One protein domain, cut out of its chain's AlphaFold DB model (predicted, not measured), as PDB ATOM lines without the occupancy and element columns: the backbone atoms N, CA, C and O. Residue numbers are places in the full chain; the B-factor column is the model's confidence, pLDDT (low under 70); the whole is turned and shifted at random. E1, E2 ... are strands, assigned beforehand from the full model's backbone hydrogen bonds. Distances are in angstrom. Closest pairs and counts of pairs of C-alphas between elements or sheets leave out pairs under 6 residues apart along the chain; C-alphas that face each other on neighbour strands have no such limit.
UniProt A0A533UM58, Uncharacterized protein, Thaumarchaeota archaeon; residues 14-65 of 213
ATOM      1  N   VAL A  14     106.039  61.500  77.070       91.75
ATOM      2  CA  VAL A  14     105.062  62.129  76.175       91.75
ATOM      3  C   VAL A  14     105.653  63.382  75.541       91.75
ATOM      4  O   VAL A  14     106.517  64.044  76.116       91.75
ATOM      5  N   ASN A  15     105.198  63.716  74.335       91.75
ATOM      6  CA  ASN A  15     105.725  64.854  73.584       91.75
ATOM      7  C   ASN A  15     105.366  66.168  74.290       91.75
ATOM      8  O   ASN A  15     104.191  66.492  74.444       91.75
ATOM      9  N   CYS A  16     106.386  66.921  74.699       88.06
ATOM     10  CA  CYS A  16     106.239  68.203  75.386       88.06
ATOM     11  C   CYS A  16     106.293  69.373  74.399       88.06
ATOM     12  O   CYS A  16     105.487  70.296  74.488       88.06
ATOM     13  N   SER A  17     107.235  69.345  73.452       86.69
ATOM     14  CA  SER A  17     107.384  70.387  72.434       86.69
ATOM     15  C   SER A  17     107.669  69.791  71.059       86.69
ATOM     16  O   SER A  17     108.304  68.741  70.919       86.69
ATOM     17  N   LEU A  18     107.168  70.470  70.026       89.00
ATOM     18  CA  LEU A  18     107.351  70.104  68.625       89.00
ATOM     19  C   LEU A  18     108.085  71.222  67.894       89.00
ATOM     20  O   LEU A  18     107.822  72.405  68.111       89.00
ATOM     21  N   CYS A  19     108.936  70.837  66.951       84.81
ATOM     22  CA  CYS A  19     109.629  71.771  66.086       84.81
ATOM     23  C   CYS A  19     108.623  72.555  65.235       84.81
ATOM     24  O   CYS A  19     107.803  71.942  64.540       84.81
ATOM     25  N   PRO A  20     108.677  73.900  65.223       79.56
ATOM     26  CA  PRO A  20     107.731  74.702  64.457       79.56
ATOM     27  C   PRO A  20     107.821  74.416  62.955       79.56
ATOM     28  O   PRO A  20     106.782  74.450  62.288       79.56
ATOM     29  N   SER A  21     109.018  74.084  62.461       81.94
ATOM     30  CA  SER A  21     109.320  73.874  61.043       81.94
ATOM     31  C   SER A  21     108.982  72.458  60.567       81.94
ATOM     32  O   SER A  21     108.215  72.307  59.625       81.94
ATOM     33  N   CYS A  22     109.510  71.413  61.215       85.06
ATOM     34  CA  CYS A  22     109.340  70.026  60.748       85.06
ATOM     35  C   CYS A  22     108.339  69.190  61.556       85.06
ATOM     36  O   CYS A  22     108.160  68.013  61.254       85.06
ATOM     37  N   LYS A  23     107.716  69.759  62.600       85.94
ATOM     38  CA  LYS A  23     106.744  69.097  63.493       85.94
ATOM     39  C   LYS A  23     107.247  67.843  64.220       85.94
ATOM     40  O   LYS A  23     106.476  67.213  64.933       85.94
ATOM     41  N   LYS A  24     108.532  67.509  64.100       87.12
ATOM     42  CA  LYS A  24     109.183  66.465  64.895       87.12
ATOM     43  C   LYS A  24     109.351  66.922  66.342       87.12
ATOM     44  O   LYS A  24     109.448  68.120  66.609       87.12
ATOM     45  N   VAL A  25     109.387  65.968  67.262       87.69
ATOM     46  CA  VAL A  25     109.492  66.213  68.705       87.69
ATOM     47  C   VAL A  25     110.842  66.847  69.035       87.69
ATOM     48  O   VAL A  25     111.868  66.335  68.607       87.69
ATOM     49  N   MET A  26     110.831  67.959  69.771       88.31
ATOM     50  CA  MET A  26     112.046  68.618  70.273       88.31
ATOM     51  C   MET A  26     112.300  68.290  71.739       88.31
ATOM     52  O   MET A  26     113.445  68.209  72.163       88.31
ATOM     53  N   GLN A  27     111.242  68.070  72.516       90.25
ATOM     54  CA  GLN A  27     111.363  67.734  73.925       90.25
ATOM     55  C   GLN A  27     110.235  66.806  74.347       90.25
ATOM     56  O   GLN A  27     109.092  66.951  73.904       90.25
ATOM     57  N   GLN A  28     110.545  65.877  75.241       91.69
ATOM     58  CA  GLN A  28     109.584  64.988  75.874       91.69
ATOM     59  C   GLN A  28     109.577  65.208  77.384       91.69
ATOM     60  O   GLN A  28     110.544  65.702  77.964       91.69
ATOM     61  N   ILE A  29     108.466  64.866  78.021       92.62
ATOM     62  CA  ILE A  29     108.281  64.953  79.466       92.62
ATOM     63  C   ILE A  29     107.752  63.623  79.987       92.62
ATOM     64  O   ILE A  29     106.929  62.975  79.343       92.62
ATOM     65  N   CYS A  30     108.232  63.195  81.149       94.38
ATOM     66  CA  CYS A  30     107.702  62.012  81.808       94.38
ATOM     67  C   CYS A  30     106.339  62.314  82.434       94.38
ATOM     68  O   CYS A  30     106.204  63.264  83.205       94.38
ATOM     69  N   ASN A  31     105.347  61.471  82.156       92.12
ATOM     70  CA  ASN A  31     104.008  61.594  82.736       92.12
ATOM     71  C   ASN A  31     103.948  61.291  84.246       92.12
ATOM     72  O   ASN A  31     103.028  61.756  84.908       92.12
ATOM     73  N   ILE A  32     104.905  60.526  84.786       92.31
ATOM     74  CA  ILE A  32     104.942  60.146  86.207       92.31
ATOM     75  C   ILE A  32     105.686  61.194  87.038       92.31
ATOM     76  O   ILE A  32     105.152  61.690  88.023       92.31
ATOM     77  N   CYS A  33     106.929  61.523  86.671       92.06
ATOM     78  CA  CYS A  33     107.796  62.372  87.499       92.06
ATOM     79  C   CYS A  33     107.957  63.807  86.977       92.06
ATOM     80  O   CYS A  33     108.643  64.607  87.608       92.06
ATOM     81  N   GLY A  34     107.395  64.135  85.809       90.12
ATOM     82  CA  GLY A  34     107.503  65.469  85.210       90.12
ATOM     83  C   GLY A  34     108.903  65.844  84.709       90.12
ATOM     84  O   GLY A  34     109.101  66.964  84.237       90.12
ATOM     85  N   SER A  35     109.882  64.936  84.783       90.50
ATOM     86  CA  SER A  35     111.231  65.184  84.271       90.50
ATOM     87  C   SER A  35     111.204  65.362  82.753       90.50
ATOM     88  O   SER A  35     110.576  64.574  82.040       90.50
ATOM     89  N   LYS A  36     111.875  66.408  82.262       91.06
ATOM     90  CA  LYS A  36     111.972  66.730  80.836       91.06
ATOM     91  C   LYS A  36     113.256  66.166  80.245       91.06
ATOM     92  O   LYS A  36     114.317  66.246  80.861       91.06
ATOM     93  N   THR A  37     113.168  65.645  79.028       87.25
ATOM     94  CA  THR A  37     114.349  65.275  78.251       87.25
ATOM     95  C   THR A  37     115.095  66.528  77.800       87.25
ATOM     96  O   THR A  37     114.534  67.628  77.747       87.25
ATOM     97  N   GLN A  38     116.366  66.363  77.444       86.12
ATOM     98  CA  GLN A  38     117.130  67.432  76.811       86.12
ATOM     99  C   GLN A  38     116.435  67.869  75.516       86.12
ATOM    100  O   GLN A  38     115.964  67.027  74.747       86.12
ATOM    101  N   GLU A  39     116.352  69.180  75.299       85.31
ATOM    102  CA  GLU A  39     115.789  69.729  74.073       85.31
ATOM    103  C   GLU A  39     116.719  69.428  72.892       85.31
ATOM    104  O   GLU A  39     117.915  69.722  72.926       85.31
ATOM    105  N   GLN A  40     116.172  68.799  71.856       82.31
ATOM    106  CA  GLN A  40     116.883  68.454  70.634       82.31
ATOM    107  C   GLN A  40     116.466  69.401  69.518       82.31
ATOM    108  O   GLN A  40     115.324  69.400  69.056       82.31
ATOM    109  N   VAL A  41     117.420  70.206  69.064       82.06
ATOM    110  CA  VAL A  41     117.227  71.096  67.924       82.06
ATOM    111  C   VAL A  41     117.633  70.365  66.650       82.06
ATOM    112  O   VAL A  41     118.745  69.849  66.532       82.06
ATOM    113  N   HIS A  42     116.731  70.317  65.671       81.44
ATOM    114  CA  HIS A  42     117.027  69.704  64.381       81.44
ATOM    115  C   HIS A  42     117.941  70.618  63.566       81.44
ATOM    116  O   HIS A  42     117.535  71.715  63.182       81.44
ATOM    117  N   SER A  43     119.140  70.140  63.236       76.69
ATOM    118  CA  SER A  43     120.100  70.859  62.389       76.69
ATOM    119  C   SER A  43     119.511  71.261  61.033       76.69
ATOM    120  O   SER A  43     119.787  72.347  60.539       76.69
ATOM    121  N   SER A  44     118.622  70.437  60.469       77.12
ATOM    122  CA  SER A  44     117.896  70.724  59.223       77.12
ATOM    123  C   SER A  44     116.841  71.835  59.337       77.12
ATOM    124  O   SER A  44     116.256  72.218  58.329       77.12
ATOM    125  N   CYS A  45     116.526  72.298  60.547       79.12
ATOM    126  CA  CYS A  45     115.526  73.339  60.813       79.12
ATOM    127  C   CYS A  45     116.149  74.642  61.336       79.12
ATOM    128  O   CYS A  45     115.428  75.531  61.792       79.12
ATOM    129  N   LEU A  46     117.476  74.742  61.279       77.31
ATOM    130  CA  LEU A  46     118.234  75.950  61.568       77.31
ATOM    131  C   LEU A  46     118.717  76.542  60.246       77.31
ATOM    132  O   LEU A  46     119.263  75.820  59.412       77.31
ATOM    133  N   TYR A  47     118.549  77.848  60.054       73.00
ATOM    134  CA  TYR A  47     119.201  78.569  58.964       73.00
ATOM    135  C   TYR A  47     120.150  79.619  59.530       73.00
ATOM    136  O   TYR A  47     119.947  80.139  60.625       73.00
ATOM    137  N   LEU A  48     121.222  79.895  58.792       73.12
ATOM    138  CA  LEU A  48     122.213  80.887  59.178       73.12
ATOM    139  C   LEU A  48     121.741  82.266  58.715       73.12
ATOM    140  O   LEU A  48     121.683  82.528  57.514       73.12
ATOM    141  N   GLU A  49     121.416  83.143  59.654       77.06
ATOM    142  CA  GLU A  49     121.114  84.542  59.382       77.06
ATOM    143  C   GLU A  49     122.340  85.396  59.704       77.06
ATOM    144  O   GLU A  49     122.858  85.376  60.819       77.06
ATOM    145  N   SER A  50     122.849  86.120  58.709       75.25
ATOM    146  CA  SER A  50     123.997  87.007  58.885       75.25
ATOM    147  C   SER A  50     123.523  88.439  59.122       75.25
ATOM    148  O   SER A  50     123.015  89.085  58.204       75.25
ATOM    149  N   TYR A  51     123.736  88.958  60.323       73.88
ATOM    150  CA  TYR A  51     123.478  90.349  60.672       73.88
ATOM    151  C   TYR A  51     124.752  91.173  60.541       73.88
ATOM    152  O   TYR A  51     125.835  90.738  60.927       73.88
ATOM    153  N   LYS A  52     124.627  92.393  60.018       71.75
ATOM    154  CA  LYS A  52     125.719  93.367  60.015       71.75
ATOM    155  C   LYS A  52     125.438  94.398  61.097       71.75
ATOM    156  O   LYS A  52     124.421  95.086  61.043       71.75
ATOM    157  N   THR A  53     126.316  94.492  62.088       74.62
ATOM    158  CA  THR A  53     126.194  95.518  63.124       74.62
ATOM    159  C   THR A  53     126.529  96.891  62.547       74.62
ATOM    160  O   THR A  53     127.157  97.012  61.489       74.62
ATOM    161  N   ARG A  54     126.140  97.953  63.261       69.88
ATOM    162  CA  ARG A  54     126.425  99.344  62.872       69.88
ATOM    163  C   ARG A  54     127.929  99.629  62.726       69.88
ATOM    164  O   ARG A  54     128.302 100.501  61.953       69.88
ATOM    165  N   ASN A  55     128.771  98.832  63.387       75.88
ATOM    166  CA  ASN A  55     130.232  98.923  63.328       75.88
ATOM    167  C   ASN A  55     130.838  98.093  62.177       75.88
ATOM    168  O   ASN A  55     132.052  97.983  62.061       75.88
ATOM    169  N   GLY A  56     130.008  97.479  61.325       67.88
ATOM    170  CA  GLY A  56     130.449  96.707  60.164       67.88
ATOM    171  C   GLY A  56     130.788  95.239  60.439       67.88
ATOM    172  O   GLY A  56     131.016  94.499  59.480       67.88
ATOM    173  N   MET A  57     130.754  94.803  61.702       66.88
ATOM    174  CA  MET A  57     130.984  93.415  62.110       66.88
ATOM    175  C   MET A  57     129.832  92.515  61.641       66.88
ATOM    176  O   MET A  57     128.660  92.869  61.797       66.88
ATOM    177  N   LYS A  58     130.155  91.360  61.048       73.12
ATOM    178  CA  LYS A  58     129.166  90.361  60.615       73.12
ATOM    179  C   LYS A  58     128.987  89.306  61.704       73.12
ATOM    180  O   LYS A  58     129.941  88.621  62.049       73.12
ATOM    181  N   ILE A  59     127.767  89.163  62.204       76.00
ATOM    182  CA  ILE A  59     127.378  88.148  63.183       76.00
ATOM    183  C   ILE A  59     126.498  87.136  62.465       76.00
ATOM    184  O   ILE A  59     125.471  87.506  61.904       76.00
ATOM    185  N   ASN A  60     126.885  85.866  62.490       78.00
ATOM    186  CA  ASN A  60     126.060  84.790  61.959       78.00
ATOM    187  C   ASN A  60     125.303  84.128  63.114       78.00
ATOM    188  O   ASN A  60     125.922  83.592  64.030       78.00
ATOM    189  N   VAL A  61     123.976  84.165  63.069       76.12
ATOM    190  CA  VAL A  61     123.083  83.591  64.078       76.12
ATOM    191  C   VAL A  61     122.324  82.439  63.440       76.12
ATOM    192  O   VAL A  61     121.747  82.588  62.367       76.12
ATOM    193  N   PHE A  62     122.316  81.275  64.086       69.69
ATOM    194  CA  PHE A  62     121.446  80.182  63.664       69.69
ATOM    195  C   PHE A  62     120.036  80.463  64.166       69.69
ATOM    196  O   PHE A  62     119.784  80.405  65.363       69.69
ATOM    197  N   VAL A  63     119.118  80.780  63.265       69.94
ATOM    198  CA  VAL A  63     117.733  81.079  63.617       69.94
ATOM    199  C   VAL A  63     116.877  79.851  63.289       69.94
ATOM    200  O   VAL A  63     117.014  79.273  62.203       69.94
ATOM    201  N   PRO A  64     116.005  79.394  64.206       66.75
ATOM    202  CA  PRO A  64     115.039  78.355  63.882       66.75
ATOM    203  C   PRO A  64     114.067  78.877  62.825       66.75
ATOM    204  O   PRO A  64     113.522  79.972  62.960       66.75
ATOM    205  N   THR A  65     113.808  78.087  61.780       63.41
ATOM    206  CA  THR A  65     112.803  78.435  60.763       63.41
ATOM    207  C   THR A  65     111.430  78.583  61.421       63.41
ATOM    208  O   THR A  65     110.725  77.597  61.662       63.41
TER     209      THR A  65
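AT A GLANCE: This is residues 14 to 65 of the 213 residues of an uncharacterized protein of Thaumarchaeota archaeon (UniProt A0A533UM58). Two separate strand hairpins, E1 with E2 and E3 with E4, make the two ends of a rod. Residues 31 to 45 join them, turning beyond E2 and running back past it to E3. The 52 printed residues hold four named strands, in the order E1, E2, E3, E4, in two antiparallel sheets, E1 - E2 and E3 - E4; the class is all strand, with 25 residues in named elements. The whole is extended, with a radius of gyration of the C-alphas of 15.8 A and spans of 52 by 20 by 12 A.

HOW THE PARTS SIT: E1, residues 14 to 18, and E2, residues 25 to 30, form an antiparallel hairpin at 150 degrees; N 16 and O 27 are within hydrogen-bond range at 2.8 A. E3, residues 46 to 52, and E4, residues 58 to 64, form another at 151 degrees, with N 49 and O 61 at 2.8 A. E2 and E3 are apart.

IN THESE COORDINATES: E1 begins at C-alpha 14 (105.062, 62.129, 76.175). E3 spans 19.0 A and E4 18.8 A, ending at C-alpha 64 (115.039, 78.355, 63.882).

THE WHOLE: The C-alphas farthest apart, of Ile 32 and Asn 55, are 51.6 A apart. The printed part has no cut. The link E2 to E3 is long. Residues 54, 56 to 57 and 62 to 65 have pLDDT under 70.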